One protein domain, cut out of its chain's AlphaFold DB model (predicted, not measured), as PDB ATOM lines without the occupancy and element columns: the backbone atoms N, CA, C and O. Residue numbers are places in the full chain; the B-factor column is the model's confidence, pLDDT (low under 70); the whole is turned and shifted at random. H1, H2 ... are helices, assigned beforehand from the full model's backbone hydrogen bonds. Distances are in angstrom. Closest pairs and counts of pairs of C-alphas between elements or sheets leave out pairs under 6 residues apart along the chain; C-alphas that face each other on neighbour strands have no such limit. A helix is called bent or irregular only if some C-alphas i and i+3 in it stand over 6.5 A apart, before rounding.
ATOM      1  N   GLY A 201      21.341 -47.177 -15.658       85.38
ATOM      2  CA  GLY A 201      22.271 -46.788 -14.604       85.38
ATOM      3  C   GLY A 201      22.080 -47.519 -13.267       85.38
ATOM      4  O   GLY A 201      20.965 -47.769 -12.794       85.38
ATOM      5  N   GLU A 202      23.195 -47.827 -12.604       86.31
ATOM      6  CA  GLU A 202      23.216 -48.320 -11.222       86.31
ATOM      7  C   GLU A 202      23.266 -47.167 -10.217       86.31
ATOM      8  O   GLU A 202      24.240 -46.415 -10.170       86.31
ATOM      9  N   PHE A 203      22.245 -47.034  -9.375       86.81
ATOM     10  CA  PHE A 203      22.168 -45.947  -8.402       86.81
ATOM     11  C   PHE A 203      22.183 -46.452  -6.960       86.81
ATOM     12  O   PHE A 203      21.662 -47.520  -6.634       86.81
ATOM     13  N   GLN A 204      22.746 -45.629  -6.076       84.19
ATOM     14  CA  GLN A 204      22.728 -45.815  -4.626       84.19
ATOM     15  C   GLN A 204      21.884 -44.717  -3.971       84.19
ATOM     16  O   GLN A 204      21.740 -43.628  -4.533       84.19
ATOM     17  N   SER A 205      21.372 -44.960  -2.762       82.50
ATOM     18  CA  SER A 205      20.629 -43.973  -1.969       82.50
ATOM     19  C   SER A 205      19.504 -43.268  -2.752       82.50
ATOM     20  O   SER A 205      18.604 -43.912  -3.287       82.50
ATOM     21  N   GLN A 206      19.571 -41.939  -2.853       85.50
ATOM     22  CA  GLN A 206      18.601 -41.057  -3.499       85.50
ATOM     23  C   GLN A 206      18.422 -41.350  -4.995       85.50
ATOM     24  O   GLN A 206      17.305 -41.262  -5.498       85.50
ATOM     25  N   GLY A 207      19.479 -41.753  -5.706       88.19
ATOM     26  CA  GLY A 207      19.387 -42.053  -7.137       88.19
ATOM     27  C   GLY A 207      18.505 -43.263  -7.441       88.19
ATOM     28  O   GLY A 207      17.879 -43.316  -8.497       88.19
ATOM     29  N   LYS A 208      18.373 -44.206  -6.491       88.50
ATOM     30  CA  LYS A 208      17.417 -45.316  -6.627       88.50
ATOM     31  C   LYS A 208      15.997 -44.785  -6.765       88.50
ATOM     32  O   LYS A 208      15.252 -45.268  -7.607       88.50
ATOM     33  N   TYR A 209      15.633 -43.774  -5.973       91.06
ATOM     34  CA  TYR A 209      14.301 -43.185  -6.037       91.06
ATOM     35  C   TYR A 209      14.004 -42.586  -7.413       91.06
ATOM     36  O   TYR A 209      12.964 -42.914  -7.969       91.06
ATOM     37  N   ILE A 210      14.931 -41.815  -7.996       92.50
ATOM     38  CA  ILE A 210      14.768 -41.249  -9.350       92.50
ATOM     39  C   ILE A 210      14.567 -42.366 -10.379       92.50
ATOM     40  O   ILE A 210      13.639 -42.306 -11.183       92.50
ATOM     41  N   LYS A 211      15.375 -43.431 -10.317       90.94
ATOM     42  CA  LYS A 211      15.221 -44.587 -11.206       90.94
ATOM     43  C   LYS A 211      13.832 -45.216 -11.096       90.94
ATOM     44  O   LYS A 211      13.166 -45.408 -12.110       90.94
ATOM     45  N   TYR A 212      13.362 -45.500  -9.882       89.19
ATOM     46  CA  TYR A 212      12.035 -46.090  -9.676       89.19
ATOM     47  C   TYR A 212      10.890 -45.134 -10.019       89.19
ATOM     48  O   TYR A 212       9.840 -45.573 -10.489       89.19
ATOM     49  N   PHE A 213      11.089 -43.834  -9.815       92.94
ATOM     50  CA  PHE A 213      10.157 -42.798 -10.232       92.94
ATOM     51  C   PHE A 213       9.982 -42.822 -11.751       92.94
ATOM     52  O   PHE A 213       8.859 -42.968 -12.227       92.94
ATOM     53  N   VAL A 214      11.086 -42.815 -12.505       92.00
ATOM     54  CA  VAL A 214      11.073 -42.909 -13.973       92.00
ATOM     55  C   VAL A 214      10.441 -44.215 -14.454       92.00
ATOM     56  O   VAL A 214       9.589 -44.192 -15.338       92.00
ATOM     57  N   GLN A 215      10.759 -45.348 -13.819       86.75
ATOM     58  CA  GLN A 215      10.126 -46.643 -14.120       86.75
ATOM     59  C   GLN A 215       8.609 -46.652 -13.891       86.75
ATOM     60  O   GLN A 215       7.891 -47.434 -14.516       86.75
ATOM     61  N   SER A 216       8.117 -45.811 -12.981       87.06
ATOM     62  CA  SER A 216       6.693 -45.724 -12.648       87.06
ATOM     63  C   SER A 216       5.905 -44.867 -13.645       87.06
ATOM     64  O   SER A 216       4.675 -44.968 -13.698       87.06
ATOM     65  N   LEU A 217       6.583 -44.053 -14.461       89.62
ATOM     66  CA  LEU A 217       5.943 -43.213 -15.470       89.62
ATOM     67  C   LEU A 217       5.449 -44.061 -16.652       89.62
ATOM     68  O   LEU A 217       6.151 -44.954 -17.127       89.62
ATOM     69  N   PRO A 218       4.231 -43.810 -17.164       82.12
ATOM     70  CA  PRO A 218       3.622 -44.673 -18.170       82.12
ATOM     71  C   PRO A 218       4.208 -44.509 -19.572       82.12
ATOM     72  O   PRO A 218       3.903 -45.326 -20.427       82.12
ATOM     73  N   TYR A 219       5.001 -43.472 -19.821       85.19
ATOM     74  CA  TYR A 219       5.485 -43.106 -21.152       85.19
ATOM     75  C   TYR A 219       6.980 -43.392 -21.349       85.19
ATOM     76  O   TYR A 219       7.588 -42.819 -22.246       85.19
ATOM     77  N   GLN A 220       7.594 -44.254 -20.540       84.81
ATOM     78  CA  GLN A 220       8.935 -44.774 -20.828       84.81
ATOM     79  C   GLN A 220       8.864 -45.833 -21.956       84.81
ATOM     80  O   GLN A 220       7.859 -46.543 -22.062       84.81
ATOM     81  N   LYS A 221       9.867 -45.879 -22.848       72.81
ATOM     82  CA  LYS A 221       9.941 -46.832 -23.981       72.81
ATOM     83  C   LYS A 221      10.688 -48.122 -23.653       72.81
ATOM     84  O   LYS A 221      10.320 -49.187 -24.148       72.81
ATOM     85  N   GLU A 222      11.758 -48.009 -22.878       64.75
ATOM     86  CA  GLU A 222      12.698 -49.090 -22.618       64.75
ATOM     87  C   GLU A 222      12.469 -49.684 -21.233       64.75
ATOM     88  O   GLU A 222      12.465 -48.956 -20.250       64.75
ATOM     89  N   VAL A 223      12.392 -51.019 -21.177       54.44
ATOM     90  CA  VAL A 223      12.350 -51.909 -20.002       54.44
ATOM     91  C   VAL A 223      11.020 -52.667 -19.913       54.44
ATOM     92  O   VAL A 223      10.003 -52.180 -19.410       54.44
ATOM     93  N   THR A 224      11.074 -53.931 -20.354       49.22
ATOM     94  CA  THR A 224      10.382 -55.057 -19.712       49.22
ATOM     95  C   THR A 224      10.497 -54.847 -18.212       49.22
ATOM     96  O   THR A 224      11.585 -55.011 -17.668       49.22
ATOM     97  N   VAL A 225       9.416 -54.396 -17.564       46.72
ATOM     98  CA  VAL A 225       9.351 -54.227 -16.105       46.72
ATOM     99  C   VAL A 225      10.030 -55.451 -15.494       46.72
ATOM    100  O   VAL A 225       9.503 -56.546 -15.705       46.72
ATOM    101  N   PRO A 226      11.191 -55.330 -14.815       44.84
ATOM    102  CA  PRO A 226      11.767 -56.474 -14.142       44.84
ATOM    103  C   PRO A 226      10.675 -56.984 -13.216       44.84
ATOM    104  O   PRO A 226      10.104 -56.204 -12.441       44.84
ATOM    105  N   GLU A 227      10.304 -58.248 -13.400       43.62
ATOM    106  CA  GLU A 227       9.307 -58.921 -12.586       43.62
ATOM    107  C   GLU A 227       9.627 -58.614 -11.122       43.62
ATOM    108  O   GLU A 227      10.713 -58.902 -10.629       43.62
ATOM    109  N   SER A 228       8.696 -57.923 -10.464       46.03
ATOM    110  CA  SER A 228       8.878 -57.253  -9.176       46.03
ATOM    111  C   SER A 228       9.933 -56.133  -9.179       46.03
ATOM    112  O   SER A 228      11.110 -56.322  -8.876       46.03
ATOM    113  N   ILE A 229       9.475 -54.885  -9.349       54.25
ATOM    114  CA  ILE A 229      10.112 -53.782  -8.625       54.25
ATOM    115  C   ILE A 229      10.142 -54.247  -7.170       54.25
ATOM    116  O   ILE A 229       9.084 -54.390  -6.548       54.25
ATOM    117  N   ASN A 230      11.327 -54.535  -6.636       62.19
ATOM    118  CA  ASN A 230      11.481 -54.923  -5.245       62.19
ATOM    119  C   ASN A 230      11.324 -53.659  -4.385       62.19
ATOM    120  O   ASN A 230      12.238 -53.229  -3.690       62.19
ATOM    121  N   LEU A 231      10.150 -53.017  -4.463       66.12
ATOM    122  CA  LEU A 231       9.760 -51.857  -3.666       66.12
ATOM    123  C   LEU A 231       9.952 -52.170  -2.171       66.12
ATOM    124  O   LEU A 231      10.211 -51.276  -1.374       66.12
ATOM    125  N   PHE A 232       9.898 -53.452  -1.798       63.75
ATOM    126  CA  PHE A 232      10.235 -53.929  -0.463       63.75
ATOM    127  C   PHE A 232      11.700 -53.655  -0.067       63.75
ATOM    128  O   PHE A 232      11.960 -53.282   1.073       63.75
ATOM    129  N   GLN A 233      12.665 -53.749  -0.989       67.94
ATOM    130  CA  GLN A 233      14.053 -53.335  -0.730       67.94
ATOM    131  C   GLN A 233      14.181 -51.818  -0.530       67.94
ATOM    132  O   GLN A 233      15.002 -51.390   0.275       67.94
ATOM    133  N   MET A 234      13.361 -51.001  -1.202       70.94
ATOM    134  CA  MET A 234      13.324 -49.551  -0.959       70.94
ATOM    135  C   MET A 234      12.743 -49.191   0.406       70.94
ATOM    136  O   MET A 234      13.267 -48.294   1.059       70.94
ATOM    137  N   ALA A 235      11.673 -49.868   0.832       67.44
ATOM    138  CA  ALA A 235      11.059 -49.625   2.139       67.44
ATOM    139  C   ALA A 235      12.065 -49.834   3.286       67.44
ATOM    140  O   ALA A 235      12.025 -49.128   4.286       67.44
ATOM    141  N   ASN A 236      13.021 -50.748   3.098       68.00
ATOM    142  CA  ASN A 236      14.054 -51.076   4.080       68.00
ATOM    143  C   ASN A 236      15.400 -50.361   3.840       68.00
ATOM    144  O   ASN A 236      16.383 -50.658   4.521       68.00
ATOM    145  N   ALA A 237      15.480 -49.440   2.875       74.50
ATOM    146  CA  ALA A 237      16.711 -48.723   2.562       74.50
ATOM    147  C   ALA A 237      16.971 -47.619   3.603       74.50
ATOM    148  O   ALA A 237      16.345 -46.560   3.573       74.50
ATOM    149  N   SER A 238      17.904 -47.864   4.527       71.44
ATOM    150  CA  SER A 238      18.269 -46.919   5.595       71.44
ATOM    151  C   SER A 238      18.969 -45.649   5.092       71.44
ATOM    152  O   SER A 238      19.002 -44.641   5.797       71.44
ATOM    153  N   ASP A 239      19.509 -45.678   3.873       76.44
ATOM    154  CA  ASP A 239      20.197 -44.575   3.196       76.44
ATOM    155  C   ASP A 239      19.252 -43.675   2.373       76.44
ATOM    156  O   ASP A 239      19.659 -42.630   1.849       76.44
ATOM    157  N   LEU A 240      17.975 -44.053   2.258       82.12
ATOM    158  CA  LEU A 240      16.972 -43.293   1.528       82.12
ATOM    159  C   LEU A 240      16.205 -42.355   2.470       82.12
ATOM    160  O   LEU A 240      15.318 -42.763   3.215       82.12
ATOM    161  N   HIS A 241      16.519 -41.060   2.392       83.12
ATOM    162  CA  HIS A 241      15.713 -39.989   2.987       83.12
ATOM    163  C   HIS A 241      14.221 -40.155   2.663       83.12
ATOM    164  O   HIS A 241      13.863 -40.322   1.497       83.12
ATOM    165  N   LEU A 242      13.379 -40.115   3.701       85.50
ATOM    166  CA  LEU A 242      11.928 -40.319   3.618       85.50
ATOM    167  C   LEU A 242      11.531 -41.600   2.852       85.50
ATOM    168  O   LEU A 242      10.551 -41.600   2.102       85.50
ATOM    169  N   SER A 243      12.284 -42.694   3.040       86.12
ATOM    170  CA  SER A 243      12.083 -43.993   2.371       86.12
ATOM    171  C   SER A 243      10.623 -44.442   2.357       86.12
ATOM    172  O   SER A 243      10.076 -44.746   1.299       86.12
ATOM    173  N   ASP A 244       9.970 -44.386   3.512       85.94
ATOM    174  CA  ASP A 244       8.570 -44.737   3.721       85.94
ATOM    175  C   ASP A 244       7.603 -43.877   2.896       85.94
ATOM    176  O   ASP A 244       6.713 -44.399   2.216       85.94
ATOM    177  N   TYR A 245       7.788 -42.553   2.915       88.75
ATOM    178  CA  TYR A 245       6.974 -41.614   2.140       88.75
ATOM    179  C   TYR A 245       7.153 -41.843   0.635       88.75
ATOM    180  O   TYR A 245       6.183 -41.831  -0.127       88.75
ATOM    181  N   ARG A 246       8.389 -42.073   0.188       90.25
ATOM    182  CA  ARG A 246       8.732 -42.303  -1.222       90.25
ATOM    183  C   ARG A 246       8.253 -43.653  -1.726       90.25
ATOM    184  O   ARG A 246       7.693 -43.733  -2.814       90.25
ATOM    185  N   PHE A 247       8.370 -44.699  -0.915       88.25
ATOM    186  CA  PHE A 247       7.773 -46.001  -1.193       88.25
ATOM    187  C   PHE A 247       6.252 -45.889  -1.350       88.25
ATOM    188  O   PHE A 247       5.674 -46.419  -2.302       88.25
ATOM    189  N   ARG A 248       5.582 -45.164  -0.444       88.25
ATOM    190  CA  ARG A 248       4.139 -44.894  -0.542       88.25
ATOM    191  C   ARG A 248       3.786 -44.086  -1.787       88.25
ATOM    192  O   ARG A 248       2.804 -44.408  -2.451       88.25
ATOM    193  N   THR A 249       4.629 -43.125  -2.162       91.06
ATOM    194  CA  THR A 249       4.505 -42.372  -3.417       91.06
ATOM    195  C   THR A 249       4.523 -43.305  -4.629       91.06
ATOM    196  O   THR A 249       3.553 -43.327  -5.383       91.06
ATOM    197  N   LEU A 250       5.556 -44.143  -4.760       88.69
ATOM    198  CA  LEU A 250       5.719 -45.089  -5.875       88.69
ATOM    199  C   LEU A 250       4.632 -46.173  -5.912       88.69
ATOM    200  O   LEU A 250       4.217 -46.607  -6.981       88.69
ATOM    201  N   SER A 251       4.145 -46.607  -4.749       84.19
ATOM    202  CA  SER A 251       3.085 -47.620  -4.639       84.19
ATOM    203  C   SER A 251       1.665 -47.047  -4.690       84.19
ATOM    204  O   SER A 251       0.696 -47.806  -4.628       84.19
ATOM    205  N   GLY A 252       1.520 -45.723  -4.782       85.50
ATOM    206  CA  GLY A 252       0.220 -45.067  -4.830       85.50
ATOM    207  C   GLY A 252      -0.585 -45.145  -3.524       85.50
ATOM    208  O   GLY A 252      -1.816 -45.129  -3.566       85.50
ATOM    209  N   LYS A 253       0.072 -45.271  -2.368       84.81
ATOM    210  CA  LYS A 253      -0.564 -45.398  -1.044       84.81
ATOM    211  C   LYS A 253      -0.512 -44.074  -0.280       84.81
ATOM    212  O   LYS A 253       0.474 -43.356  -0.359       84.81
ATOM    213  N   LEU A 254      -1.551 -43.782   0.502       83.25
ATOM    214  CA  LEU A 254      -1.625 -42.602   1.370       83.25
ATOM    215  C   LEU A 254      -1.625 -43.040   2.840       83.25
ATOM    216  O   LEU A 254      -2.340 -43.977   3.193       83.25
ATOM    217  N   ASN A 255      -0.837 -42.375   3.683       85.00
ATOM    218  CA  ASN A 255      -0.834 -42.555   5.139       85.00
ATOM    219  C   ASN A 255      -1.139 -41.211   5.831       85.00
ATOM    220  O   ASN A 255      -0.840 -40.158   5.276       85.00
ATOM    221  N   GLN A 256      -1.732 -41.233   7.028       81.44
ATOM    222  CA  GLN A 256      -1.981 -40.024   7.820       81.44
ATOM    223  C   GLN A 256      -0.690 -39.265   8.172       81.44
ATOM    224  O   GLN A 256      -0.674 -38.036   8.135       81.44
ATOM    225  N   ASP A 257       0.408 -39.979   8.419       82.56
ATOM    226  CA  ASP A 257       1.710 -39.377   8.728       82.56
ATOM    227  C   ASP A 257       2.272 -38.571   7.546       82.56
ATOM    228  O   ASP A 257       3.032 -37.619   7.734       82.56
ATOM    229  N   ASP A 258       1.843 -38.890   6.319       82.00
ATOM    230  CA  ASP A 258       2.283 -38.185   5.116       82.00
ATOM    231  C   ASP A 258       1.806 -36.730   5.080       82.00
ATOM    232  O   ASP A 258       2.378 -35.945   4.336       82.00
ATOM    233  N   PHE A 259       0.784 -36.355   5.858       79.06
ATOM    234  CA  PHE A 259       0.324 -34.966   5.958       79.06
ATOM    235  C   PHE A 259       1.162 -34.129   6.930       79.06
ATOM    236  O   PHE A 259       1.119 -32.902   6.874       79.06
ATOM    237  N   LEU A 260       1.914 -34.781   7.822       72.94
ATOM    238  CA  LEU A 260       2.691 -34.125   8.873       72.94
ATOM    239  C   LEU A 260       4.148 -33.875   8.460       72.94
ATOM    240  O   LEU A 260       4.796 -32.997   9.028       72.94
ATOM    241  N   GLN A 261       4.683 -34.662   7.520       63.81
ATOM    242  CA  GLN A 261       6.129 -34.751   7.286       63.81
ATOM    243  C   GLN A 261       6.500 -34.899   5.803       63.81
ATOM    244  O   GLN A 261       7.079 -35.908   5.402       63.81
ATOM    245  N   TYR A 262       6.218 -33.890   4.978       66.56
ATOM    246  CA  TYR A 262       6.707 -33.874   3.596       66.56
ATOM    247  C   TYR A 262       7.593 -32.667   3.306       66.56
ATOM    248  O   TYR A 262       7.326 -31.548   3.748       66.56
ATOM    249  N   GLN A 263       8.664 -32.904   2.545       80.56
ATOM    250  CA  GLN A 263       9.371 -31.828   1.863       80.56
ATOM    251  C   GLN A 263       8.582 -31.424   0.621       80.56
ATOM    252  O   GLN A 263       7.862 -32.227   0.029       80.56
ATOM    253  N   ILE A 264       8.720 -30.160   0.233       87.75
ATOM    254  CA  ILE A 264       7.979 -29.578  -0.889       87.75
ATOM    255  C   ILE A 264       8.247 -30.349  -2.191       87.75
ATOM    256  O   ILE A 264       7.304 -30.609  -2.931       87.75
ATOM    257  N   SER A 265       9.499 -30.758  -2.425       89.88
ATOM    258  CA  SER A 265       9.889 -31.496  -3.633       89.88
ATOM    259  C   SER A 265       9.311 -32.922  -3.672       89.88
ATOM    260  O   SER A 265       8.747 -33.343  -4.675       89.88
ATOM    261  N   ASP A 266       9.304 -33.646  -2.544       91.69
ATOM    262  CA  ASP A 266       8.655 -34.968  -2.487       91.69
ATOM    263  C   ASP A 266       7.125 -34.870  -2.691       91.69
ATOM    264  O   ASP A 266       6.488 -35.805  -3.184       91.69
ATOM    265  N   TRP A 267       6.522 -33.732  -2.325       92.94
ATOM    266  CA  TRP A 267       5.108 -33.464  -2.582       92.94
ATOM    267  C   TRP A 267       4.820 -33.239  -4.070       92.94
ATOM    268  O   TRP A 267       3.843 -33.799  -4.574       92.94
ATOM    269  N   SER A 268       5.653 -32.464  -4.782       94.56
ATOM    270  CA  SER A 268       5.519 -32.268  -6.236       94.56
ATOM    271  C   SER A 268       5.726 -33.571  -6.997       94.56
ATOM    272  O   SER A 268       4.888 -33.894  -7.841       94.56
ATOM    273  N   ASP A 269       6.738 -34.362  -6.632       95.56
ATOM    274  CA  ASP A 269       6.979 -35.695  -7.197       95.56
ATOM    275  C   ASP A 269       5.741 -36.585  -7.050       95.56
ATOM    276  O   ASP A 269       5.257 -37.189  -8.015       95.56
ATOM    277  N   ARG A 270       5.172 -36.646  -5.838       95.00
ATOM    278  CA  ARG A 270       3.965 -37.435  -5.575       95.00
ATOM    279  C   ARG A 270       2.784 -36.946  -6.393       95.00
ATOM    280  O   ARG A 270       2.095 -37.773  -6.988       95.00
ATOM    281  N   PHE A 271       2.534 -35.640  -6.427       94.56
ATOM    282  CA  PHE A 271       1.413 -35.093  -7.182       94.56
ATOM    283  C   PHE A 271       1.539 -35.404  -8.680       94.56
ATOM    284  O   PHE A 271       0.568 -35.850  -9.298       94.56
ATOM    285  N   TYR A 272       2.743 -35.256  -9.227       96.56
ATOM    286  CA  TYR A 272       3.053 -35.571 -10.615       96.56
ATOM    287  C   TYR A 272       2.836 -37.043 -10.939       96.56
ATOM    288  O   TYR A 272       2.049 -37.387 -11.824       96.56
ATOM    289  N   LEU A 273       3.456 -37.935 -10.168       95.19
ATOM    290  CA  LEU A 273       3.351 -39.366 -10.415       95.19
ATOM    291  C   LEU A 273       1.918 -39.880 -10.231       95.19
ATOM    292  O   LEU A 273       1.434 -40.690 -11.019       95.19
ATOM    293  N   TRP A 274       1.209 -39.394  -9.213       93.19
ATOM    294  CA  TRP A 274      -0.170 -39.799  -8.954       93.19
ATOM    295  C   TRP A 274      -1.135 -39.283 -10.013       93.19
ATOM    296  O   TRP A 274      -2.082 -39.993 -10.350       93.19
ATOM    297  N   THR A 275      -0.875 -38.108 -10.589       92.50
ATOM    298  CA  THR A 275      -1.617 -37.638 -11.763       92.50
ATOM    299  C   THR A 275      -1.466 -38.631 -12.908       92.50
ATOM    300  O   THR A 275      -2.467 -39.065 -13.473       92.50
ATOM    301  N   TRP A 276      -0.250 -39.107 -13.179       92.00
ATOM    302  CA  TRP A 276      -0.027 -40.153 -14.178       92.00
ATOM    303  C   TRP A 276      -0.680 -41.495 -13.823       92.00
ATOM    304  O   TRP A 276      -1.230 -42.150 -14.710       92.00
ATOM    305  N   PHE A 277      -0.694 -41.902 -12.549       87.19
ATOM    306  CA  PHE A 277      -1.421 -43.100 -12.110       87.19
ATOM    307  C   PHE A 277      -2.927 -42.984 -12.338       87.19
ATOM    308  O   PHE A 277      -3.535 -43.938 -12.822       87.19
ATOM    309  N   PHE A 278      -3.515 -41.823 -12.050       84.38
ATOM    310  CA  PHE A 278      -4.920 -41.540 -12.333       84.38
ATOM    311  C   PHE A 278      -5.214 -41.550 -13.835       84.38
ATOM    312  O   PHE A 278      -6.143 -42.226 -14.262       84.38
ATOM    313  N   LEU A 279      -4.403 -40.866 -14.650       81.38
ATOM    314  CA  LEU A 279      -4.586 -40.836 -16.106       81.38
ATOM    315  C   LEU A 279      -4.508 -42.245 -16.721       81.38
ATOM    316  O   LEU A 279      -5.266 -42.578 -17.635       81.38
ATOM    317  N   LYS A 280      -3.598 -43.081 -16.203       78.19
ATOM    318  CA  LYS A 280      -3.364 -44.451 -16.673       78.19
ATOM    319  C   LYS A 280      -4.434 -45.437 -16.198       78.19
ATOM    320  O   LYS A 280      -4.941 -46.224 -16.993       78.19
ATOM    321  N   GLU A 281      -4.746 -45.450 -14.901       71.75
ATOM    322  CA  GLU A 281      -5.614 -46.446 -14.252       71.75
ATOM    323  C   GLU A 281      -6.612 -45.779 -13.279       71.75
ATOM    324  O   GLU A 281      -6.603 -46.080 -12.082       71.75
ATOM    325  N   PRO A 282      -7.533 -44.931 -13.771       68.62
ATOM    326  CA  PRO A 282      -8.465 -44.135 -12.951       68.62
ATOM    327  C   PRO A 282      -9.333 -45.000 -12.017       68.62
ATOM    328  O   PRO A 282      -9.640 -44.617 -10.894       68.62
ATOM    329  N   TYR A 283      -9.683 -46.220 -12.441       62.66
ATOM    330  CA  TYR A 283     -10.488 -47.166 -11.653       62.66
ATOM    331  C   TYR A 283      -9.731 -47.758 -10.456       62.66
ATOM    332  O   TYR A 283     -10.348 -48.212  -9.496       62.66
ATOM    333  N   ARG A 284      -8.396 -47.796 -10.520       66.75
ATOM    334  CA  ARG A 284      -7.527 -48.293  -9.437       66.75
ATOM    335  C   ARG A 284      -6.961 -47.154  -8.602       66.75
ATOM    336  O   ARG A 284      -6.709 -47.330  -7.408       66.75
ATOM    337  N   PHE A 285      -6.761 -46.006  -9.231       75.94
ATOM    338  CA  PHE A 285      -6.197 -44.819  -8.630       75.94
ATOM    339  C   PHE A 285      -7.189 -43.660  -8.754       75.94
ATOM    340  O   PHE A 285      -7.176 -42.922  -9.733       75.94
ATOM    341  N   SER A 286      -8.070 -43.534  -7.756       73.19
ATOM    342  CA  SER A 286      -9.169 -42.566  -7.777       73.19
ATOM    343  C   SER A 286      -8.679 -41.123  -7.715       73.19
ATOM    344  O   SER A 286      -7.760 -40.786  -6.960       73.19
ATOM    345  N   PHE A 287      -9.365 -40.232  -8.427       77.00
ATOM    346  CA  PHE A 287      -9.121 -38.795  -8.335       77.00
ATOM    347  C   PHE A 287      -9.327 -38.264  -6.911       77.00
ATOM    348  O   PHE A 287      -8.615 -37.360  -6.483       77.00
ATOM    349  N   LEU A 288     -10.272 -38.836  -6.150       72.38
ATOM    350  CA  LEU A 288     -10.507 -38.470  -4.747       72.38
ATOM    351  C   LEU A 288      -9.223 -38.518  -3.912       72.38
ATOM    352  O   LEU A 288      -8.971 -37.613  -3.127       72.38
ATOM    353  N   ARG A 289      -8.365 -39.516  -4.151       79.75
ATOM    354  CA  ARG A 289      -7.078 -39.636  -3.458       79.75
ATOM    355  C   ARG A 289      -6.139 -38.471  -3.777       79.75
ATOM    356  O   ARG A 289      -5.479 -37.957  -2.878       79.75
ATOM    357  N   ILE A 290      -6.086 -38.048  -5.042       83.19
ATOM    358  CA  ILE A 290      -5.319 -36.868  -5.472       83.19
ATOM    359  C   ILE A 290      -5.916 -35.609  -4.853       83.19
ATOM    360  O   ILE A 290      -5.185 -34.758  -4.356       83.19
ATOM    361  N   SER A 291      -7.245 -35.510  -4.858       76.94
ATOM    362  CA  SER A 291      -7.978 -34.384  -4.301       76.94
ATOM    363  C   SER A 291      -7.670 -34.192  -2.817       76.94
ATOM    364  O   SER A 291      -7.268 -33.105  -2.410       76.94
ATOM    365  N   ASP A 292      -7.803 -35.248  -2.018       76.88
ATOM    366  CA  ASP A 292      -7.529 -35.212  -0.581       76.88
ATOM    367  C   ASP A 292      -6.077 -34.794  -0.319       76.88
ATOM    368  O   ASP A 292      -5.819 -33.882   0.470       76.88
ATOM    369  N   PHE A 293      -5.130 -35.374  -1.061       84.00
ATOM    370  CA  PHE A 293      -3.717 -35.019  -0.969       84.00
ATOM    371  C   PHE A 293      -3.457 -33.539  -1.291       84.00
ATOM    372  O   PHE A 293      -2.840 -32.828  -0.496       84.00
ATOM    373  N   VAL A 294      -3.973 -33.036  -2.413       84.12
ATOM    374  CA  VAL A 294      -3.745 -31.651  -2.851       84.12
ATOM    375  C   VAL A 294      -4.498 -30.636  -1.987       84.12
ATOM    376  O   VAL A 294      -4.011 -29.524  -1.782       84.12
ATOM    377  N   SER A 295      -5.653 -31.002  -1.426       79.00
ATOM    378  CA  SER A 295      -6.421 -30.134  -0.524       79.00
ATOM    379  C   SER A 295      -5.668 -29.791   0.767       79.00
ATOM    380  O   SER A 295      -5.871 -28.716   1.326       79.00
ATOM    381  N   SER A 296      -4.750 -30.662   1.195       80.31
ATOM    382  CA  SER A 296      -3.907 -30.450   2.376       80.31
ATOM    383  C   SER A 296      -2.717 -29.510   2.135       80.31
ATOM    384  O   SER A 296      -2.030 -29.124   3.081       80.31
ATOM    385  N   PHE A 297      -2.451 -29.133   0.881       84.38
ATOM    386  CA  PHE A 297      -1.251 -28.389   0.523       84.38
ATOM    387  C   PHE A 297      -1.391 -26.881   0.757       84.38
ATOM    388  O   PHE A 297      -2.330 -26.221   0.293       84.38
ATOM    389  N   ASN A 298      -0.393 -26.294   1.420       85.94
ATOM    390  CA  ASN A 298      -0.292 -24.849   1.571       85.94
ATOM    391  C   ASN A 298       0.274 -24.207   0.293       85.94
ATOM    392  O   ASN A 298       1.481 -24.086   0.116       85.94
ATOM    393  N   TRP A 299      -0.614 -23.692  -0.557       83.44
ATOM    394  CA  TRP A 299      -0.278 -23.057  -1.841       83.44
ATOM    395  C   TRP A 299       0.743 -21.911  -1.779       83.44
ATOM    396  O   TRP A 299       1.367 -21.613  -2.793       83.44
ATOM    397  N   LYS A 300       0.949 -21.269  -0.619       85.19
ATOM    398  CA  LYS A 300       2.004 -20.250  -0.471       85.19
ATOM    399  C   LYS A 300       3.411 -20.848  -0.608       85.19
ATOM    400  O   LYS A 300       4.334 -20.139  -0.999       85.19
ATOM    401  N   MET A 301       3.558 -22.147  -0.338       86.06
ATOM    402  CA  MET A 301       4.822 -22.879  -0.443       86.06
ATOM    403  C   MET A 301       5.294 -23.060  -1.893       86.06
ATOM    404  O   MET A 301       6.454 -23.388  -2.097       86.06
ATOM    405  N   ILE A 302       4.457 -22.779  -2.905       86.88
ATOM    406  CA  ILE A 302       4.892 -22.788  -4.316       86.88
ATOM    407  C   ILE A 302       6.042 -21.806  -4.559       86.88
ATOM    408  O   ILE A 302       6.935 -22.093  -5.344       86.88
ATOM    409  N   SER A 303       6.080 -20.682  -3.842       85.00
ATOM    410  CA  SER A 303       7.188 -19.721  -3.938       85.00
ATOM    411  C   SER A 303       8.553 -20.283  -3.504       85.00
ATOM    412  O   SER A 303       9.575 -19.682  -3.805       85.00
ATOM    413  N   GLN A 304       8.568 -21.422  -2.804       86.00
ATOM    414  CA  GLN A 304       9.772 -22.110  -2.318       86.00
ATOM    415  C   GLN A 304      10.130 -23.338  -3.174       86.00
ATOM    416  O   GLN A 304      11.116 -24.016  -2.895       86.00
ATOM    417  N   MET A 305       9.312 -23.660  -4.180       90.00
ATOM    418  CA  MET A 305       9.545 -24.763  -5.112       90.00
ATOM    419  C   MET A 305      10.624 -24.400  -6.129       90.00
ATOM    420  O   MET A 305      10.664 -23.265  -6.608       90.00
ATOM    421  N   THR A 306      11.424 -25.389  -6.527       90.88
ATOM    422  CA  THR A 306      12.327 -25.256  -7.679       90.88
ATOM    423  C   THR A 306      11.531 -25.094  -8.979       90.88
ATOM    424  O   THR A 306      10.337 -25.401  -9.036       90.88
ATOM    425  N   ALA A 307      12.185 -24.666 -10.063       90.50
ATOM    426  CA  ALA A 307      11.543 -24.615 -11.380       90.50
ATOM    427  C   ALA A 307      11.004 -25.992 -11.832       90.50
ATOM    428  O   ALA A 307       9.979 -26.062 -12.510       90.50
ATOM    429  N   GLU A 308      11.664 -27.083 -11.422       93.12
ATOM    430  CA  GLU A 308      11.270 -28.463 -11.741       93.12
ATOM    431  C   GLU A 308       9.984 -28.830 -11.004       93.12
ATOM    432  O   GLU A 308       8.998 -29.204 -11.641       93.12
ATOM    433  N   ASP A 309       9.962 -28.622  -9.686       94.06
ATOM    434  CA  ASP A 309       8.784 -28.859  -8.849       94.06
ATOM    435  C   ASP A 309       7.583 -28.046  -9.364       94.06
ATOM    436  O   ASP A 309       6.472 -28.558  -9.512       94.06
ATOM    437  N   GLN A 310       7.803 -26.770  -9.702       92.94
ATOM    438  CA  GLN A 310       6.769 -25.899 -10.251       92.94
ATOM    439  C   GLN A 310       6.240 -26.409 -11.601       92.94
ATOM    440  O   GLN A 310       5.026 -26.395 -11.819       92.94
ATOM    441  N   ALA A 311       7.114 -26.875 -12.498       92.88
ATOM    442  CA  ALA A 311       6.717 -27.428 -13.791       92.88
ATOM    443  C   ALA A 311       5.902 -28.721 -13.635       92.88
ATOM    444  O   ALA A 311       4.840 -28.850 -14.247       92.88
ATOM    445  N   MET A 312       6.332 -29.626 -12.752       95.38
ATOM    446  CA  MET A 312       5.595 -30.842 -12.403       95.38
ATOM    447  C   MET A 312       4.191 -30.531 -11.876       95.38
ATOM    448  O   MET A 312       3.198 -31.100 -12.341       95.38
ATOM    449  N   VAL A 313       4.083 -29.604 -10.922       93.31
ATOM    450  CA  VAL A 313       2.800 -29.199 -10.330       93.31
ATOM    451  C   VAL A 313       1.899 -28.547 -11.376       93.31
ATOM    452  O   VAL A 313       0.716 -28.883 -11.459       93.31
ATOM    453  N   LEU A 314       2.451 -27.659 -12.209       91.81
ATOM    454  CA  LEU A 314       1.714 -27.009 -13.290       91.81
ATOM    455  C   LEU A 314       1.171 -28.037 -14.286       91.81
ATOM    456  O   LEU A 314      -0.029 -28.031 -14.559       91.81
ATOM    457  N   ASN A 315       2.013 -28.937 -14.792       93.69
ATOM    458  CA  ASN A 315       1.600 -29.950 -15.762       93.69
ATOM    459  C   ASN A 315       0.566 -30.910 -15.162       93.69
ATOM    460  O   ASN A 315      -0.438 -31.204 -15.807       93.69
ATOM    461  N   SER A 316       0.714 -31.287 -13.888       93.31
ATOM    462  CA  SER A 316      -0.287 -32.083 -13.162       93.31
ATOM    463  C   SER A 316      -1.651 -31.388 -13.101       93.31
ATOM    464  O   SER A 316      -2.689 -31.978 -13.410       93.31
ATOM    465  N   MET A 317      -1.661 -30.097 -12.752       88.06
ATOM    466  CA  MET A 317      -2.881 -29.284 -12.716       88.06
ATOM    467  C   MET A 317      -3.501 -29.123 -14.105       88.06
ATOM    468  O   MET A 317      -4.727 -29.121 -14.224       88.06
ATOM    469  N   LEU A 318      -2.681 -28.992 -15.149       88.31
ATOM    470  CA  LEU A 318      -3.134 -28.885 -16.534       88.31
ATOM    471  C   LEU A 318      -3.770 -30.194 -17.023       88.31
ATOM    472  O   LEU A 318      -4.874 -30.148 -17.564       88.31
ATOM    473  N   TRP A 319      -3.142 -31.344 -16.763       89.62
ATOM    474  CA  TRP A 319      -3.706 -32.663 -17.066       89.62
ATOM    475  C   TRP A 319      -5.063 -32.870 -16.402       89.62
ATOM    476  O   TRP A 319      -6.037 -33.213 -17.069       89.62
ATOM    477  N   ILE A 320      -5.157 -32.602 -15.098       83.62
ATOM    478  CA  ILE A 320      -6.427 -32.663 -14.363       83.62
ATOM    479  C   ILE A 320      -7.432 -31.652 -14.941       83.62
ATOM    480  O   ILE A 320      -8.626 -31.938 -15.063       83.62
ATOM    481  N   GLY A 321      -6.955 -30.470 -15.331       81.25
ATOM    482  CA  GLY A 321      -7.750 -29.400 -15.922       81.25
ATOM    483  C   GLY A 321      -8.418 -29.770 -17.248       81.25
ATOM    484  O   GLY A 321      -9.467 -29.203 -17.560       81.25
ATOM    485  N   LEU A 322      -7.890 -30.744 -18.000       79.94
ATOM    486  CA  LEU A 322      -8.548 -31.247 -19.212       79.94
ATOM    487  C   LEU A 322      -9.948 -31.801 -18.910       79.94
ATOM    488  O   LEU A 322     -10.861 -31.614 -19.716       79.94
ATOM    489  N   PHE A 323     -10.145 -32.371 -17.719       75.50
ATOM    490  CA  PHE A 323     -11.411 -32.951 -17.267       75.50
ATOM    491  C   PHE A 323     -12.379 -31.916 -16.656       75.50
ATOM    492  O   PHE A 323     -13.548 -32.228 -16.443       75.50
ATOM    493  N   SER A 324     -11.948 -30.667 -16.407       70.25
ATOM    494  CA  SER A 324     -12.807 -29.585 -15.895       70.25
ATOM    495  C   SER A 324     -12.937 -28.427 -16.891       70.25
ATOM    496  O   SER A 324     -12.022 -27.624 -17.078       70.25
ATOM    497  N   HIS A 325     -14.117 -28.291 -17.507       60.03
ATOM    498  CA  HIS A 325     -14.394 -27.234 -18.490       60.03
ATOM    499  C   HIS A 325     -14.396 -25.806 -17.912       60.03
ATOM    500  O   HIS A 325     -14.152 -24.862 -18.657       60.03
ATOM    501  N   GLN A 326     -14.688 -25.616 -16.618       60.62
ATOM    502  CA  GLN A 326     -14.986 -24.285 -16.056       60.62
ATOM    503  C   GLN A 326     -13.903 -23.727 -15.117       60.62
ATOM    504  O   GLN A 326     -13.835 -22.512 -14.941       60.62
ATOM    505  N   ASP A 327     -13.013 -24.567 -14.575       63.44
ATOM    506  CA  ASP A 327     -12.131 -24.151 -13.471       63.44
ATOM    507  C   ASP A 327     -10.641 -24.057 -13.838       63.44
ATOM    508  O   ASP A 327      -9.865 -23.443 -13.101       63.44
ATOM    509  N   TYR A 328     -10.219 -24.582 -14.996       69.88
ATOM    510  CA  TYR A 328      -8.796 -24.671 -15.366       69.88
ATOM    511  C   TYR A 328      -8.081 -23.305 -15.398       69.88
ATOM    512  O   TYR A 328      -6.993 -23.150 -14.845       69.88
ATOM    513  N   HIS A 329      -8.716 -22.258 -15.937       72.12
ATOM    514  CA  HIS A 329      -8.142 -20.908 -15.935       72.12
ATOM    515  C   HIS A 329      -7.990 -20.311 -14.535       72.12
ATOM    516  O   HIS A 329      -7.129 -19.461 -14.307       72.12
ATOM    517  N   ALA A 330      -8.872 -20.662 -13.604       70.25
ATOM    518  CA  ALA A 330      -8.826 -20.138 -12.246       70.25
ATOM    519  C   ALA A 330      -7.712 -20.831 -11.435       70.25
ATOM    520  O   ALA A 330      -6.986 -20.175 -10.689       70.25
ATOM    521  N   ILE A 331      -7.506 -22.123 -11.690       65.19
ATOM    522  CA  ILE A 331      -6.419 -22.956 -11.160       65.19
ATOM    523  C   ILE A 331      -5.052 -22.442 -11.622       65.19
ATOM    524  O   ILE A 331      -4.192 -22.145 -10.794       65.19
ATOM    525  N   ILE A 332      -4.885 -22.242 -12.932       75.69
ATOM    526  CA  ILE A 332      -3.660 -21.687 -13.522       75.69
ATOM    527  C   ILE A 332      -3.369 -20.290 -12.958       75.69
ATOM    528  O   ILE A 332      -2.240 -19.996 -12.574       75.69
ATOM    529  N   ARG A 333      -4.391 -19.428 -12.841       78.00
ATOM    530  CA  ARG A 333      -4.236 -18.100 -12.226       78.00
ATOM    531  C   ARG A 333      -3.769 -18.183 -10.777       78.00
ATOM    532  O   ARG A 333      -2.965 -17.356 -10.365       78.00
ATOM    533  N   LYS A 334      -4.249 -19.158 -10.000       71.06
ATOM    534  CA  LYS A 334      -3.808 -19.346  -8.614       71.06
ATOM    535  C   LYS A 334      -2.376 -19.875  -8.536       71.06
ATOM    536  O   LYS A 334      -1.633 -19.404  -7.683       71.06
ATOM    537  N   PHE A 335      -1.990 -20.795  -9.418       83.25
ATOM    538  CA  PHE A 335      -0.600 -21.232  -9.537       83.25
ATOM    539  C   PHE A 335       0.314 -20.029  -9.809       83.25
ATOM    540  O   PHE A 335       1.172 -19.729  -8.987       83.25
ATOM    541  N   TYR A 336       0.032 -19.254 -10.862       84.44
ATOM    542  CA  TYR A 336       0.813 -18.056 -11.207       84.44
ATOM    543  C   TYR A 336       0.734 -16.925 -10.175       84.44
ATOM    544  O   TYR A 336       1.597 -16.060 -10.154       84.44
ATOM    545  N   LYS A 337      -0.281 -16.912  -9.303       82.50
ATOM    546  CA  LYS A 337      -0.350 -15.956  -8.191       82.50
ATOM    547  C   LYS A 337       0.749 -16.207  -7.151       82.50
ATOM    548  O   LYS A 337       1.182 -15.258  -6.507       82.50
ATOM    549  N   TYR A 338       1.125 -17.467  -6.930       81.44
ATOM    550  CA  TYR A 338       2.090 -17.854  -5.895       81.44
ATOM    551  C   TYR A 338       3.425 -18.340  -6.457       81.44
ATOM    552  O   TYR A 338       4.376 -18.467  -5.688       81.44
ATOM    553  N   SER A 339       3.505 -18.619  -7.758       82.19
ATOM    554  CA  SER A 339       4.746 -19.013  -8.407       82.19
ATOM    555  C   SER A 339       5.507 -17.804  -8.937       82.19
ATOM    556  O   SER A 339       4.948 -16.899  -9.551       82.19
ATOM    557  N   SER A 340       6.820 -17.840  -8.749       77.19
ATOM    558  CA  SER A 340       7.799 -17.048  -9.493       77.19
ATOM    559  C   SER A 340       8.191 -17.759 -10.795       77.19
ATOM    560  O   SER A 340       9.332 -17.654 -11.235       77.19
ATOM    561  N   TYR A 341       7.267 -18.526 -11.389       75.12
ATOM    562  CA  TYR A 341       7.567 -19.439 -12.489       75.12
ATOM    563  C   TYR A 341       8.170 -18.688 -13.672       75.12
ATOM    564  O   TYR A 341       7.468 -17.979 -14.403       75.12
ATOM    565  N   ASN A 342       9.477 -18.856 -13.855       73.19
ATOM    566  CA  ASN A 342      10.199 -18.239 -14.945       73.19
ATOM    567  C   ASN A 342       9.966 -19.053 -16.222       73.19
ATOM    568  O   ASN A 342      10.387 -20.203 -16.332       73.19
ATOM    569  N   LYS A 343       9.309 -18.441 -17.212       70.06
ATOM    570  CA  LYS A 343       9.086 -19.058 -18.530       70.06
ATOM    571  C   LYS A 343      10.379 -19.277 -19.322       70.06
ATOM    572  O   LYS A 343      10.333 -19.945 -20.343       70.06
ATOM    573  N   GLU A 344      11.498 -18.710 -18.890       67.50
ATOM    574  CA  GLU A 344      12.806 -18.912 -19.515       67.50
ATOM    575  C   GLU A 344      13.502 -20.185 -19.002       67.50
ATOM    576  O   GLU A 344      14.379 -20.718 -19.674       67.50
ATOM    577  N   GLN A 345      13.083 -20.717 -17.848       69.88
ATOM    578  CA  GLN A 345      13.619 -21.945 -17.248       69.88
ATOM    579  C   GLN A 345      12.658 -23.123 -17.446       69.88
ATOM    580  O   GLN A 345      12.191 -23.743 -16.488       69.88
ATOM    581  N   ILE A 346      12.321 -23.428 -18.700       78.75
ATOM    582  CA  ILE A 346      11.467 -24.578 -19.013       78.75
ATOM    583  C   ILE A 346      12.351 -25.750 -19.428       78.75
ATOM    584  O   ILE A 346      13.061 -25.692 -20.428       78.75
ATOM    585  N   TYR A 347      12.299 -26.830 -18.650       91.50
ATOM    586  CA  TYR A 347      12.984 -28.069 -18.999       91.50
ATOM    587  C   TYR A 347      12.291 -28.774 -20.165       91.50
ATOM    588  O   TYR A 347      11.061 -28.832 -20.224       91.50
ATOM    589  N   THR A 348      13.092 -29.365 -21.051       93.56
ATOM    590  CA  THR A 348      12.668 -29.992 -22.310       93.56
ATOM    591  C   THR A 348      11.501 -30.970 -22.148       93.56
ATOM    592  O   THR A 348      10.545 -30.913 -22.920       93.56
ATOM    593  N   LEU A 349      11.542 -31.853 -21.139       95.00
ATOM    594  CA  LEU A 349      10.466 -32.816 -20.880       95.00
ATOM    595  C   LEU A 349       9.141 -32.119 -20.550       95.00
ATOM    596  O   LEU A 349       8.105 -32.453 -21.127       95.00
ATOM    597  N   PHE A 350       9.170 -31.148 -19.637       95.06
ATOM    598  CA  PHE A 350       7.956 -30.479 -19.180       95.06
ATOM    599  C   PHE A 350       7.403 -29.495 -20.208       95.06
ATOM    600  O   PHE A 350       6.186 -29.319 -20.248       95.06
ATOM    601  N   ASP A 351       8.253 -28.883 -21.043       93.94
ATOM    602  CA  ASP A 351       7.786 -28.088 -22.185       93.94
ATOM    603  C   ASP A 351       7.018 -28.965 -23.173       93.94
ATOM    604  O   ASP A 351       5.886 -28.658 -23.549       93.94
ATOM    605  N   PHE A 352       7.602 -30.113 -23.525       94.94
ATOM    606  CA  PHE A 352       6.979 -31.059 -24.437       94.94
ATOM    607  C   PHE A 352       5.630 -31.545 -23.915       94.94
ATOM    608  O   PHE A 352       4.622 -31.479 -24.620       94.94
ATOM    609  N   GLU A 353       5.593 -31.978 -22.655       94.81
ATOM    610  CA  GLU A 353       4.368 -32.411 -21.990       94.81
ATOM    611  C   GLU A 353       3.319 -31.291 -21.965       94.81
ATOM    612  O   GLU A 353       2.165 -31.509 -22.329       94.81
ATOM    613  N   LYS A 354       3.710 -30.064 -21.614       93.38
ATOM    614  CA  LYS A 354       2.810 -28.909 -21.607       93.38
ATOM    615  C   LYS A 354       2.220 -28.631 -22.988       93.38
ATOM    616  O   LYS A 354       1.020 -28.370 -23.079       93.38
ATOM    617  N   ASN A 355       3.020 -28.711 -24.049       93.38
ATOM    618  CA  ASN A 355       2.553 -28.523 -25.423       93.38
ATOM    619  C   ASN A 355       1.559 -29.625 -25.835       93.38
ATOM    620  O   ASN A 355       0.537 -29.325 -26.455       93.38
ATOM    621  N   ILE A 356       1.776 -30.877 -25.405       92.94
ATOM    622  CA  ILE A 356       0.807 -31.974 -25.580       92.94
ATOM    623  C   ILE A 356      -0.509 -31.650 -24.866       92.94
ATOM    624  O   ILE A 356      -1.590 -31.793 -25.440       92.94
ATOM    625  N   ILE A 357      -0.445 -31.185 -23.618       92.19
ATOM    626  CA  ILE A 357      -1.650 -30.841 -22.858       92.19
ATOM    627  C   ILE A 357      -2.409 -29.691 -23.535       92.19
ATOM    628  O   ILE A 357      -3.634 -29.740 -23.662       92.19
ATOM    629  N   GLN A 358      -1.699 -28.658 -23.993       90.94
ATOM    630  CA  GLN A 358      -2.299 -27.528 -24.703       90.94
ATOM    631  C   GLN A 358      -2.975 -27.956 -26.009       90.94
ATOM    632  O   GLN A 358      -4.084 -27.497 -26.286       90.94
ATOM    633  N   TYR A 359      -2.369 -28.887 -26.747       92.12
ATOM    634  CA  TYR A 359      -2.985 -29.511 -27.914       92.12
ATOM    635  C   TYR A 359      -4.322 -30.182 -27.553       92.12
ATOM    636  O   TYR A 359      -5.349 -29.902 -28.176       92.12
ATOM    637  N   PHE A 360      -4.366 -30.981 -26.480       89.31
ATOM    638  CA  PHE A 360      -5.615 -31.594 -26.012       89.31
ATOM    639  C   PHE A 360      -6.657 -30.569 -25.538       89.31
ATOM    640  O   PHE A 360      -7.853 -30.772 -25.762       89.31
ATOM    641  N   PHE A 361      -6.239 -29.453 -24.932       87.88
ATOM    642  CA  PHE A 361      -7.139 -28.339 -24.615       87.88
ATOM    643  C   PHE A 361      -7.733 -27.713 -25.882       87.88
ATOM    644  O   PHE A 361      -8.938 -27.464 -25.923       87.88
ATOM    645  N   ALA A 362      -6.921 -27.480 -26.918       89.50
ATOM    646  CA  ALA A 362      -7.386 -26.931 -28.188       89.50
ATOM    647  C   ALA A 362      -8.415 -27.858 -28.855       89.50
ATOM    648  O   ALA A 362      -9.491 -27.389 -29.230       89.50
ATOM    649  N   LEU A 363      -8.150 -29.171 -28.890       85.50
ATOM    650  CA  LEU A 363      -9.105 -30.171 -29.380       85.50
ATOM    651  C   LEU A 363     -10.409 -30.173 -28.570       85.50
ATOM    652  O   LEU A 363     -11.500 -30.128 -29.137       85.50
ATOM    653  N   ARG A 364     -10.318 -30.193 -27.233       84.44
ATOM    654  CA  ARG A 364     -11.488 -30.198 -26.337       84.44
ATOM    655  C   ARG A 364     -12.364 -28.964 -26.545       84.44
ATOM    656  O   ARG A 364     -13.590 -29.063 -26.542       84.44
ATOM    657  N   ASP A 365     -11.729 -27.812 -26.724       84.25
ATOM    658  CA  ASP A 365     -12.397 -26.527 -26.915       84.25
ATOM    659  C   ASP A 365     -12.789 -26.281 -28.390       84.25
ATOM    660  O   ASP A 365     -13.235 -25.183 -28.722       84.25
ATOM    661  N   LYS A 366     -12.637 -27.283 -29.273       86.06
ATOM    662  CA  LYS A 366     -12.948 -27.228 -30.715       86.06
ATOM    663  C   LYS A 366     -12.203 -26.124 -31.482       86.06
ATOM    664  O   LYS A 366     -12.712 -25.583 -32.459       86.06
ATOM    665  N   ARG A 367     -10.984 -25.792 -31.052       88.38
ATOM    666  CA  ARG A 367     -10.080 -24.834 -31.710       88.38
ATOM    667  C   ARG A 367      -9.116 -25.584 -32.631       88.38
ATOM    668  O   ARG A 367      -7.949 -25.756 -32.290       88.38
ATOM    669  N   MET A 368      -9.628 -26.067 -33.764       88.75
ATOM    670  CA  MET A 368      -8.887 -26.976 -34.654       88.75
ATOM    671  C   MET A 368      -7.639 -26.339 -35.271       88.75
ATOM    672  O   MET A 368      -6.612 -27.004 -35.319       88.75
ATOM    673  N   ASP A 369      -7.688 -25.057 -35.647       90.56
ATOM    674  CA  ASP A 369      -6.522 -24.348 -36.205       90.56
ATOM    675  C   ASP A 369      -5.368 -24.309 -35.193       90.56
ATOM    676  O   ASP A 369      -4.258 -24.748 -35.476       90.56
ATOM    677  N   LEU A 370      -5.674 -23.910 -33.952       91.50
ATOM    678  CA  LEU A 370      -4.704 -23.893 -32.857       91.50
ATOM    679  C   LEU A 370      -4.161 -25.296 -32.548       91.50
ATOM    680  O   LEU A 370      -2.984 -25.446 -32.236       91.50
ATOM    681  N   ALA A 371      -5.014 -26.322 -32.607       90.38
ATOM    682  CA  ALA A 371      -4.584 -27.703 -32.424       90.38
ATOM    683  C   ALA A 371      -3.622 -28.140 -33.546       90.38
ATOM    684  O   ALA A 371      -2.623 -28.799 -33.262       90.38
ATOM    685  N   GLY A 372      -3.883 -27.736 -34.793       89.75
ATOM    686  CA  GLY A 372      -2.990 -27.945 -35.932       89.75
ATOM    687  C   GLY A 372      -1.618 -27.310 -35.708       89.75
ATOM    688  O   GLY A 372      -0.612 -28.020 -35.735       89.75
ATOM    689  N   ASP A 373      -1.588 -26.018 -35.371       92.44
ATOM    690  CA  ASP A 373      -0.353 -25.275 -35.087       92.44
ATOM    691  C   ASP A 373       0.457 -25.923 -33.952       92.44
ATOM    692  O   ASP A 373       1.675 -26.106 -34.045       92.44
ATOM    693  N   MET A 374      -0.223 -26.320 -32.871       92.88
ATOM    694  CA  MET A 374       0.407 -26.999 -31.736       92.88
ATOM    695  C   MET A 374       0.977 -28.362 -32.126       92.88
ATOM    696  O   MET A 374       2.082 -28.699 -31.702       92.88
ATOM    697  N   LEU A 375       0.266 -29.144 -32.941       92.00
ATOM    698  CA  LEU A 375       0.750 -30.437 -33.423       92.00
ATOM    699  C   LEU A 375       1.979 -30.280 -34.327       92.00
ATOM    700  O   LEU A 375       2.913 -31.077 -34.235       92.00
ATOM    701  N   GLU A 376       2.011 -29.259 -35.183       91.75
ATOM    702  CA  GLU A 376       3.194 -28.944 -35.988       91.75
ATOM    703  C   GLU A 376       4.388 -28.524 -35.128       91.75
ATOM    704  O   GLU A 376       5.508 -28.977 -35.372       91.75
ATOM    705  N   GLY A 377       4.155 -27.703 -34.100       92.69
ATOM    706  CA  GLY A 377       5.173 -27.350 -33.111       92.69
ATOM    707  C   GLY A 377       5.709 -28.583 -32.380       92.69
ATOM    708  O   GLY A 377       6.920 -28.779 -32.298       92.69
ATOM    709  N   LEU A 378       4.812 -29.469 -31.935       93.12
ATOM    710  CA  LEU A 378       5.163 -30.735 -31.290       93.12
ATOM    711  C   LEU A 378       6.012 -31.622 -32.199       93.12
ATOM    712  O   LEU A 378       7.014 -32.148 -31.731       93.12
ATOM    713  N   LYS A 379       5.681 -31.748 -33.489       92.56
ATOM    714  CA  LYS A 379       6.470 -32.526 -34.467       92.56
ATOM    715  C   LYS A 379       7.903 -32.016 -34.643       92.56
ATOM    716  O   LYS A 379       8.778 -32.800 -34.999       92.56
ATOM    717  N   LYS A 380       8.142 -30.722 -34.410       94.00
ATOM    718  CA  LYS A 380       9.472 -30.091 -34.475       94.00
ATOM    719  C   LYS A 380      10.250 -30.197 -33.159       94.00
ATOM    720  O   LYS A 380      11.441 -29.902 -33.135       94.00
ATOM    721  N   HIS A 381       9.596 -30.588 -32.067       94.19
ATOM    722  CA  HIS A 381      10.221 -30.682 -30.755       94.19
ATOM    723  C   HIS A 381      11.187 -31.879 -30.679       94.19
ATOM    724  O   HIS A 381      10.878 -32.966 -31.167       94.19
ATOM    725  N   SER A 382      12.334 -31.714 -30.007       92.94
ATOM    726  CA  SER A 382      13.407 -32.728 -29.928       92.94
ATOM    727  C   SER A 382      12.941 -34.080 -29.374       92.94
ATOM    728  O   SER A 382      13.409 -35.136 -29.792       92.94
ATOM    729  N   LEU A 383      11.980 -34.050 -28.452       92.44
ATOM    730  CA  LEU A 383      11.405 -35.243 -27.836       92.44
ATOM    731  C   LEU A 383      10.358 -35.980 -28.680       92.44
ATOM    732  O   LEU A 383       9.987 -37.096 -28.322       92.44
ATOM    733  N   PHE A 384       9.896 -35.423 -29.802       90.44
ATOM    734  CA  PHE A 384       8.851 -36.058 -30.609       90.44
ATOM    735  C   PHE A 384       9.303 -37.390 -31.216       90.44
ATOM    736  O   PHE A 384       8.549 -38.364 -31.233       90.44
ATOM    737  N   THR A 385      10.554 -37.451 -31.669       86.38
ATOM    738  CA  THR A 385      11.178 -38.651 -32.244       86.38
ATOM    739  C   THR A 385      12.060 -39.400 -31.245       86.38
ATOM    740  O   THR A 385      12.772 -40.318 -31.643       86.38
ATOM    741  N   SER A 386      12.053 -39.017 -29.962       84.50
ATOM    742  CA  SER A 386      12.903 -39.647 -28.947       84.50
ATOM    743  C   SER A 386      12.576 -41.132 -28.798       84.50
ATOM    744  O   SER A 386      11.408 -41.511 -28.720       84.50
ATOM    745  N   ASN A 387      13.606 -41.977 -28.720       77.62
ATOM    746  CA  ASN A 387      13.466 -43.408 -28.438       77.62
ATOM    747  C   ASN A 387      13.414 -43.728 -26.939       77.62
ATOM    748  O   ASN A 387      13.096 -44.857 -26.590       77.62
ATOM    749  N   ALA A 388      13.645 -42.749 -26.062       78.00
ATOM    750  CA  ALA A 388      13.589 -42.953 -24.616       78.00
ATOM    751  C   ALA A 388      12.163 -42.821 -24.047       78.00
ATOM    752  O   ALA A 388      11.825 -43.450 -23.040       78.00
ATOM    753  N   ILE A 389      11.303 -42.028 -24.703       81.38
ATOM    754  CA  ILE A 389       9.934 -41.757 -24.248       81.38
ATOM    755  C   ILE A 389       8.882 -41.931 -25.353       81.38
ATOM    756  O   ILE A 389       9.123 -41.678 -26.531       81.38
ATOM    757  N   ASN A 390       7.683 -42.343 -24.948       83.31
ATOM    758  CA  ASN A 390       6.497 -42.605 -25.766       83.31
ATOM    759  C   ASN A 390       5.475 -41.458 -25.723       83.31
ATOM    760  O   ASN A 390       4.333 -41.640 -26.125       83.31
ATOM    761  N   LEU A 391       5.819 -40.263 -25.236       81.00
ATOM    762  CA  LEU A 391       4.830 -39.179 -25.146       81.00
ATOM    763  C   LEU A 391       4.253 -38.776 -26.517       81.00
ATOM    764  O   LEU A 391       3.070 -38.456 -26.600       81.00
ATOM    765  N   SER A 392       5.033 -38.858 -27.598       83.19
ATOM    766  CA  SER A 392       4.540 -38.600 -28.960       83.19
ATOM    767  C   SER A 392       3.532 -39.639 -29.455       83.19
ATOM    768  O   SER A 392       2.707 -39.330 -30.315       83.19
ATOM    769  N   ASP A 393       3.514 -40.838 -28.874       82.19
ATOM    770  CA  ASP A 393       2.527 -41.864 -29.204       82.19
ATOM    771  C   ASP A 393       1.124 -41.482 -28.714       82.19
ATOM    772  O   ASP A 393       0.139 -41.920 -29.306       82.19
ATOM    773  N   LEU A 394       1.010 -40.573 -27.731       78.31
ATOM    774  CA  LEU A 394      -0.270 -39.951 -27.372       78.31
ATOM    775  C   LEU A 394      -0.867 -39.124 -28.513       78.31
ATOM    776  O   LEU A 394      -2.035 -38.772 -28.440       78.31
ATOM    777  N   LEU A 395      -0.089 -38.777 -29.539       80.94
ATOM    778  CA  LEU A 395      -0.525 -37.934 -30.652       80.94
ATOM    779  C   LEU A 395      -0.849 -38.755 -31.914       80.94
ATOM    780  O   LEU A 395      -1.456 -38.222 -32.846       80.94
ATOM    781  N   LYS A 396      -0.477 -40.043 -31.953       70.56
ATOM    782  CA  LYS A 396      -0.720 -40.943 -33.094       70.56
ATOM    783  C   LYS A 396      -2.208 -41.258 -33.228       70.56
ATOM    784  O   LYS A 396      -2.814 -41.707 -32.266       70.56
ATOM    785  N   ASP A 397      -2.768 -41.087 -34.426       64.25
ATOM    786  CA  ASP A 397      -4.184 -41.344 -34.755       64.25
ATOM    787  C   ASP A 397      -5.174 -40.278 -34.238       64.25
ATOM    788  O   ASP A 397      -6.367 -40.541 -34.102       64.25
ATOM    789  N   THR A 398      -4.708 -39.054 -33.952       62.00
ATOM    790  CA  THR A 398      -5.557 -37.986 -33.384       62.00
ATOM    791  C   THR A 398      -6.503 -37.273 -34.356       62.00
ATOM    792  O   THR A 398      -7.312 -36.454 -33.927       62.00
ATOM    793  N   LEU A 399      -6.423 -37.559 -35.656       53.09
ATOM    794  CA  LEU A 399      -7.077 -36.745 -36.689       53.09
ATOM    795  C   LEU A 399      -8.592 -37.000 -36.845       53.09
ATOM    796  O   LEU A 399      -9.260 -36.207 -37.498       53.09
ATOM    797  N   GLU A 400      -9.154 -38.031 -36.201       52.62
ATOM    798  CA  GLU A 400     -10.578 -38.405 -36.306       52.62
ATOM    799  C   GLU A 400     -11.195 -38.739 -34.930       52.62
ATOM    800  O   GLU A 400     -11.618 -39.865 -34.671       52.62
ATOM    801  N   ILE A 401     -11.205 -37.783 -33.994       57.25
ATOM    802  CA  ILE A 401     -11.681 -38.031 -32.621       57.25
ATOM    803  C   ILE A 401     -12.923 -37.199 -32.274       57.25
ATOM    804  O   ILE A 401     -12.848 -35.979 -32.153       57.25
ATOM    805  N   ASP A 402     -14.024 -37.878 -31.940       54.12
ATOM    806  CA  ASP A 402     -15.239 -37.253 -31.387       54.12
ATOM    807  C   ASP A 402     -15.079 -36.772 -29.926       54.12
ATOM    808  O   ASP A 402     -15.823 -35.904 -29.465       54.12
ATOM    809  N   HIS A 403     -14.129 -37.333 -29.159       64.56
ATOM    810  CA  HIS A 403     -13.894 -36.962 -27.756       64.56
ATOM    811  C   HIS A 403     -12.410 -37.079 -27.304       64.56
ATOM    812  O   HIS A 403     -11.937 -38.182 -27.014       64.56
ATOM    813  N   PRO A 404     -11.663 -35.965 -27.157       63.62
ATOM    814  CA  PRO A 404     -10.215 -35.971 -26.878       63.62
ATOM    815  C   PRO A 404      -9.795 -36.723 -25.604       63.62
ATOM    816  O   PRO A 404      -8.766 -37.393 -25.587       63.62
ATOM    817  N   LEU A 405     -10.620 -36.680 -24.549       65.19
ATOM    818  CA  LEU A 405     -10.351 -37.405 -23.296       65.19
ATOM    819  C   LEU A 405     -10.486 -38.926 -23.450       65.19
ATOM    820  O   LEU A 405      -9.774 -39.680 -22.792       65.19
ATOM    821  N   PHE A 406     -11.398 -39.379 -24.318       63.69
ATOM    822  CA  PHE A 406     -11.601 -40.806 -24.577       63.69
ATOM    823  C   PHE A 406     -10.379 -41.380 -25.287       63.69
ATOM    824  O   PHE A 406      -9.829 -42.406 -24.894       63.69
ATOM    825  N   PHE A 407      -9.918 -40.651 -26.295       68.31
ATOM    826  CA  PHE A 407      -8.734 -41.009 -27.039       68.31
ATOM    827  C   PHE A 407      -7.465 -40.989 -26.175       68.31
ATOM    828  O   PHE A 407      -6.684 -41.937 -26.235       68.31
ATOM    829  N   LEU A 408      -7.281 -39.972 -25.322       70.00
ATOM    830  CA  LEU A 408      -6.154 -39.918 -24.387       70.00
ATOM    831  C   LEU A 408      -6.096 -41.185 -23.519       70.00
ATOM    832  O   LEU A 408      -5.046 -41.813 -23.406       70.00
ATOM    833  N   HIS A 409      -7.235 -41.604 -22.960       66.56
ATOM    834  CA  HIS A 409      -7.307 -42.832 -22.169       66.56
ATOM    835  C   HIS A 409      -6.980 -44.081 -23.003       66.56
ATOM    836  O   HIS A 409      -6.241 -44.959 -22.553       66.56
ATOM    837  N   GLN A 410      -7.481 -44.149 -24.240       66.81
ATOM    838  CA  GLN A 410      -7.200 -45.257 -25.147       66.81
ATOM    839  C   GLN A 410      -5.700 -45.365 -25.448       66.81
ATOM    840  O   GLN A 410      -5.147 -46.460 -25.364       66.81
ATOM    841  N   GLN A 411      -5.021 -44.255 -25.742       69.06
ATOM    842  CA  GLN A 411      -3.579 -44.262 -26.011       69.06
ATOM    843  C   GLN A 411      -2.763 -44.619 -24.761       69.06
ATOM    844  O   GLN A 411      -1.880 -45.470 -24.833       69.06
ATOM    845  N   LEU A 412      -3.115 -44.080 -23.589       68.88
ATOM    846  CA  LEU A 412      -2.446 -44.426 -22.327       68.88
ATOM    847  C   LEU A 412      -2.580 -45.911 -21.967       68.88
ATOM    848  O   LEU A 412      -1.682 -46.482 -21.347       68.88
ATOM    849  N   SER A 413      -3.674 -46.555 -22.382       63.03
ATOM    850  CA  SER A 413      -3.872 -47.993 -22.184       63.03
ATOM    851  C   SER A 413      -2.943 -48.855 -23.058       63.03
ATOM    852  O   SER A 413      -2.534 -49.934 -22.623       63.03
ATOM    853  N   LYS A 414      -2.533 -48.355 -24.238       64.31
ATOM    854  CA  LYS A 414      -1.605 -49.038 -25.161       64.31
ATOM    855  C   LYS A 414      -0.156 -49.059 -24.667       64.31
ATOM    856  O   LYS A 414       0.576 -49.983 -25.008       64.31
ATOM    857  N   PHE A 415       0.261 -48.110 -23.824       63.41
ATOM    858  CA  PHE A 415       1.643 -48.019 -23.316       63.41
ATOM    859  C   PHE A 415       2.130 -49.212 -22.502       63.41
ATOM    860  O   PHE A 415       3.304 -49.298 -22.162       63.41
ATOM    861  N   LYS A 416       1.247 -50.139 -22.154       47.22
ATOM    862  CA  LYS A 416       1.570 -51.161 -21.172       47.22
ATOM    863  C   LYS A 416       1.948 -52.519 -21.758       47.22
ATOM    864  O   LYS A 416       2.080 -53.452 -20.974       47.22
TER     865      LYS A 416
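What this domain is: This is residues 201 to 416 of the 623 residues of an uncharacterized protein of Bdellovibrionales bacterium RIFOXYC1_FULL_37_79 (UniProt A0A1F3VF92). The domain is a curved row of helices laid roughly side by side, H3, H5, H8, H10 and H11 in that order across the row, with H5 and H8 nearest the middle. H1 and H2 pack on H3 at one end of the row, H6 folds back on H5, H9 folds back on H8 with H7 packed on H9, and H13 runs crosswise from residues 360 to 364 of H10 to residues 279 to 280 of H5, with H12 packed on it. The printed part has 216 residues, with thirteen named helices, H1 to H13 in order along the chain, and no named strand; the class is all helix. It is compact, with a radius of gyration of the C-alphas of 17.5 A and spans of 53 by 41 by 35 A.

Where its parts are: H1 is residues 206 to 216, 15.7 A from first to last C-alpha, beginning at C-alpha 206 at (18.601, -41.057, -3.499). H2 is residues 231 to 235, H3 residues 243 to 251, 12.0 A, and H4 residues 256 to 259. H5, residues 264 to 280, spans 24.5 A and ends at C-alpha 280 at (-3.364, -44.451, -16.673). H6 is residues 287 to 295, 12.0 A. H7 is residues 299 to 304; it is neither bent nor irregular, but only just: C-alphas 300 and 303 are 6.3 A apart. H8 is residues 307 to 321, 20.4 A, and H9 residues 328 to 338, 16.0 A. H10 is residues 348 to 364, 24.5 A, and H11 residues 368 to 380, 18.6 A. H12 is residues 391 to 395, and H13, residues 404 to 414, 15.7 A, ends at C-alpha 414 at (-1.605, -49.038, -25.161).

How they stand to each other: H5 is the hub, touching H3, H6, H8 and H13. H5 and H8 run the same way at a shallow tilt of 32 degrees, only just short of steep; their closest C-alphas, of Ser 268 and Asp 309, are 5.4 A apart. H3 touches H5 at 19 degrees, a shallow tilt, the same way, with Thr 249 and Arg 270 closest at 5.4 A between C-alphas. H1 touches H3, closest C-alphas Phe 213 and Leu 250 at 6.6 A, and H2 touches H3, closest Ala 235 and Asp 244 at 5.7 A. H4 is close to H3 but not clearly touching, C-alphas of Tyr 245 and Asp 258 6.5 A apart. H5 and H6 form a hairpin, opposite ways at 18 degrees, with residues 271 to 278 of H5 alone touching, closest C-alphas Phe 278 and Phe 287 at 6.4 A. H8 and H9 are a hairpin too, closest C-alphas Gly 321 and Tyr 328 at 4.9 A, and H7 touches H9 at a steep tilt of 50 degrees, closest Ser 303 and Tyr 338 at 5.8 A. H8 touches residues 350 to 357 of H10 alone, the same way at 18 degrees, closest C-alphas Asn 315 and Lys 354 at 6.1 A. H10 and H11 form a third hairpin, closest C-alphas Tyr 359 and Ala 371 at 5.1 A. H13 is about perpendicular to H5, at 88 degrees, touching its residues 279 to 280 alone, closest C-alphas Lys 280 and Leu 412 at 5.7 A. H13 also touches residues 360 to 364 of H10 alone, closest Arg 364 and Pro 404 at 5.9 A, and touches H12, closest Leu 394 and Gln 411 at 5.6 A. Every O i to N i+4 pair is within hydrogen-bond range in H1, H2, H3, H5, H6, H8, H9, H10, H11 and H13; H7 has 0 of 2 but 3 of 3 O i to N i+3 pairs, H12 0 of 1 but 2 of 2, and H4 is too short for an i+4 pair.

The domain as a whole: The C-alphas farthest apart, of Ser 238 and Asp 369, are 53.6 A apart. The printed part has no cut. The link from H1 to H2, residues 217 to 230, is long. The mean pLDDT of the printed part is 80.6; 45 residues are under 70, among them 222 to 233 and 397 to 407.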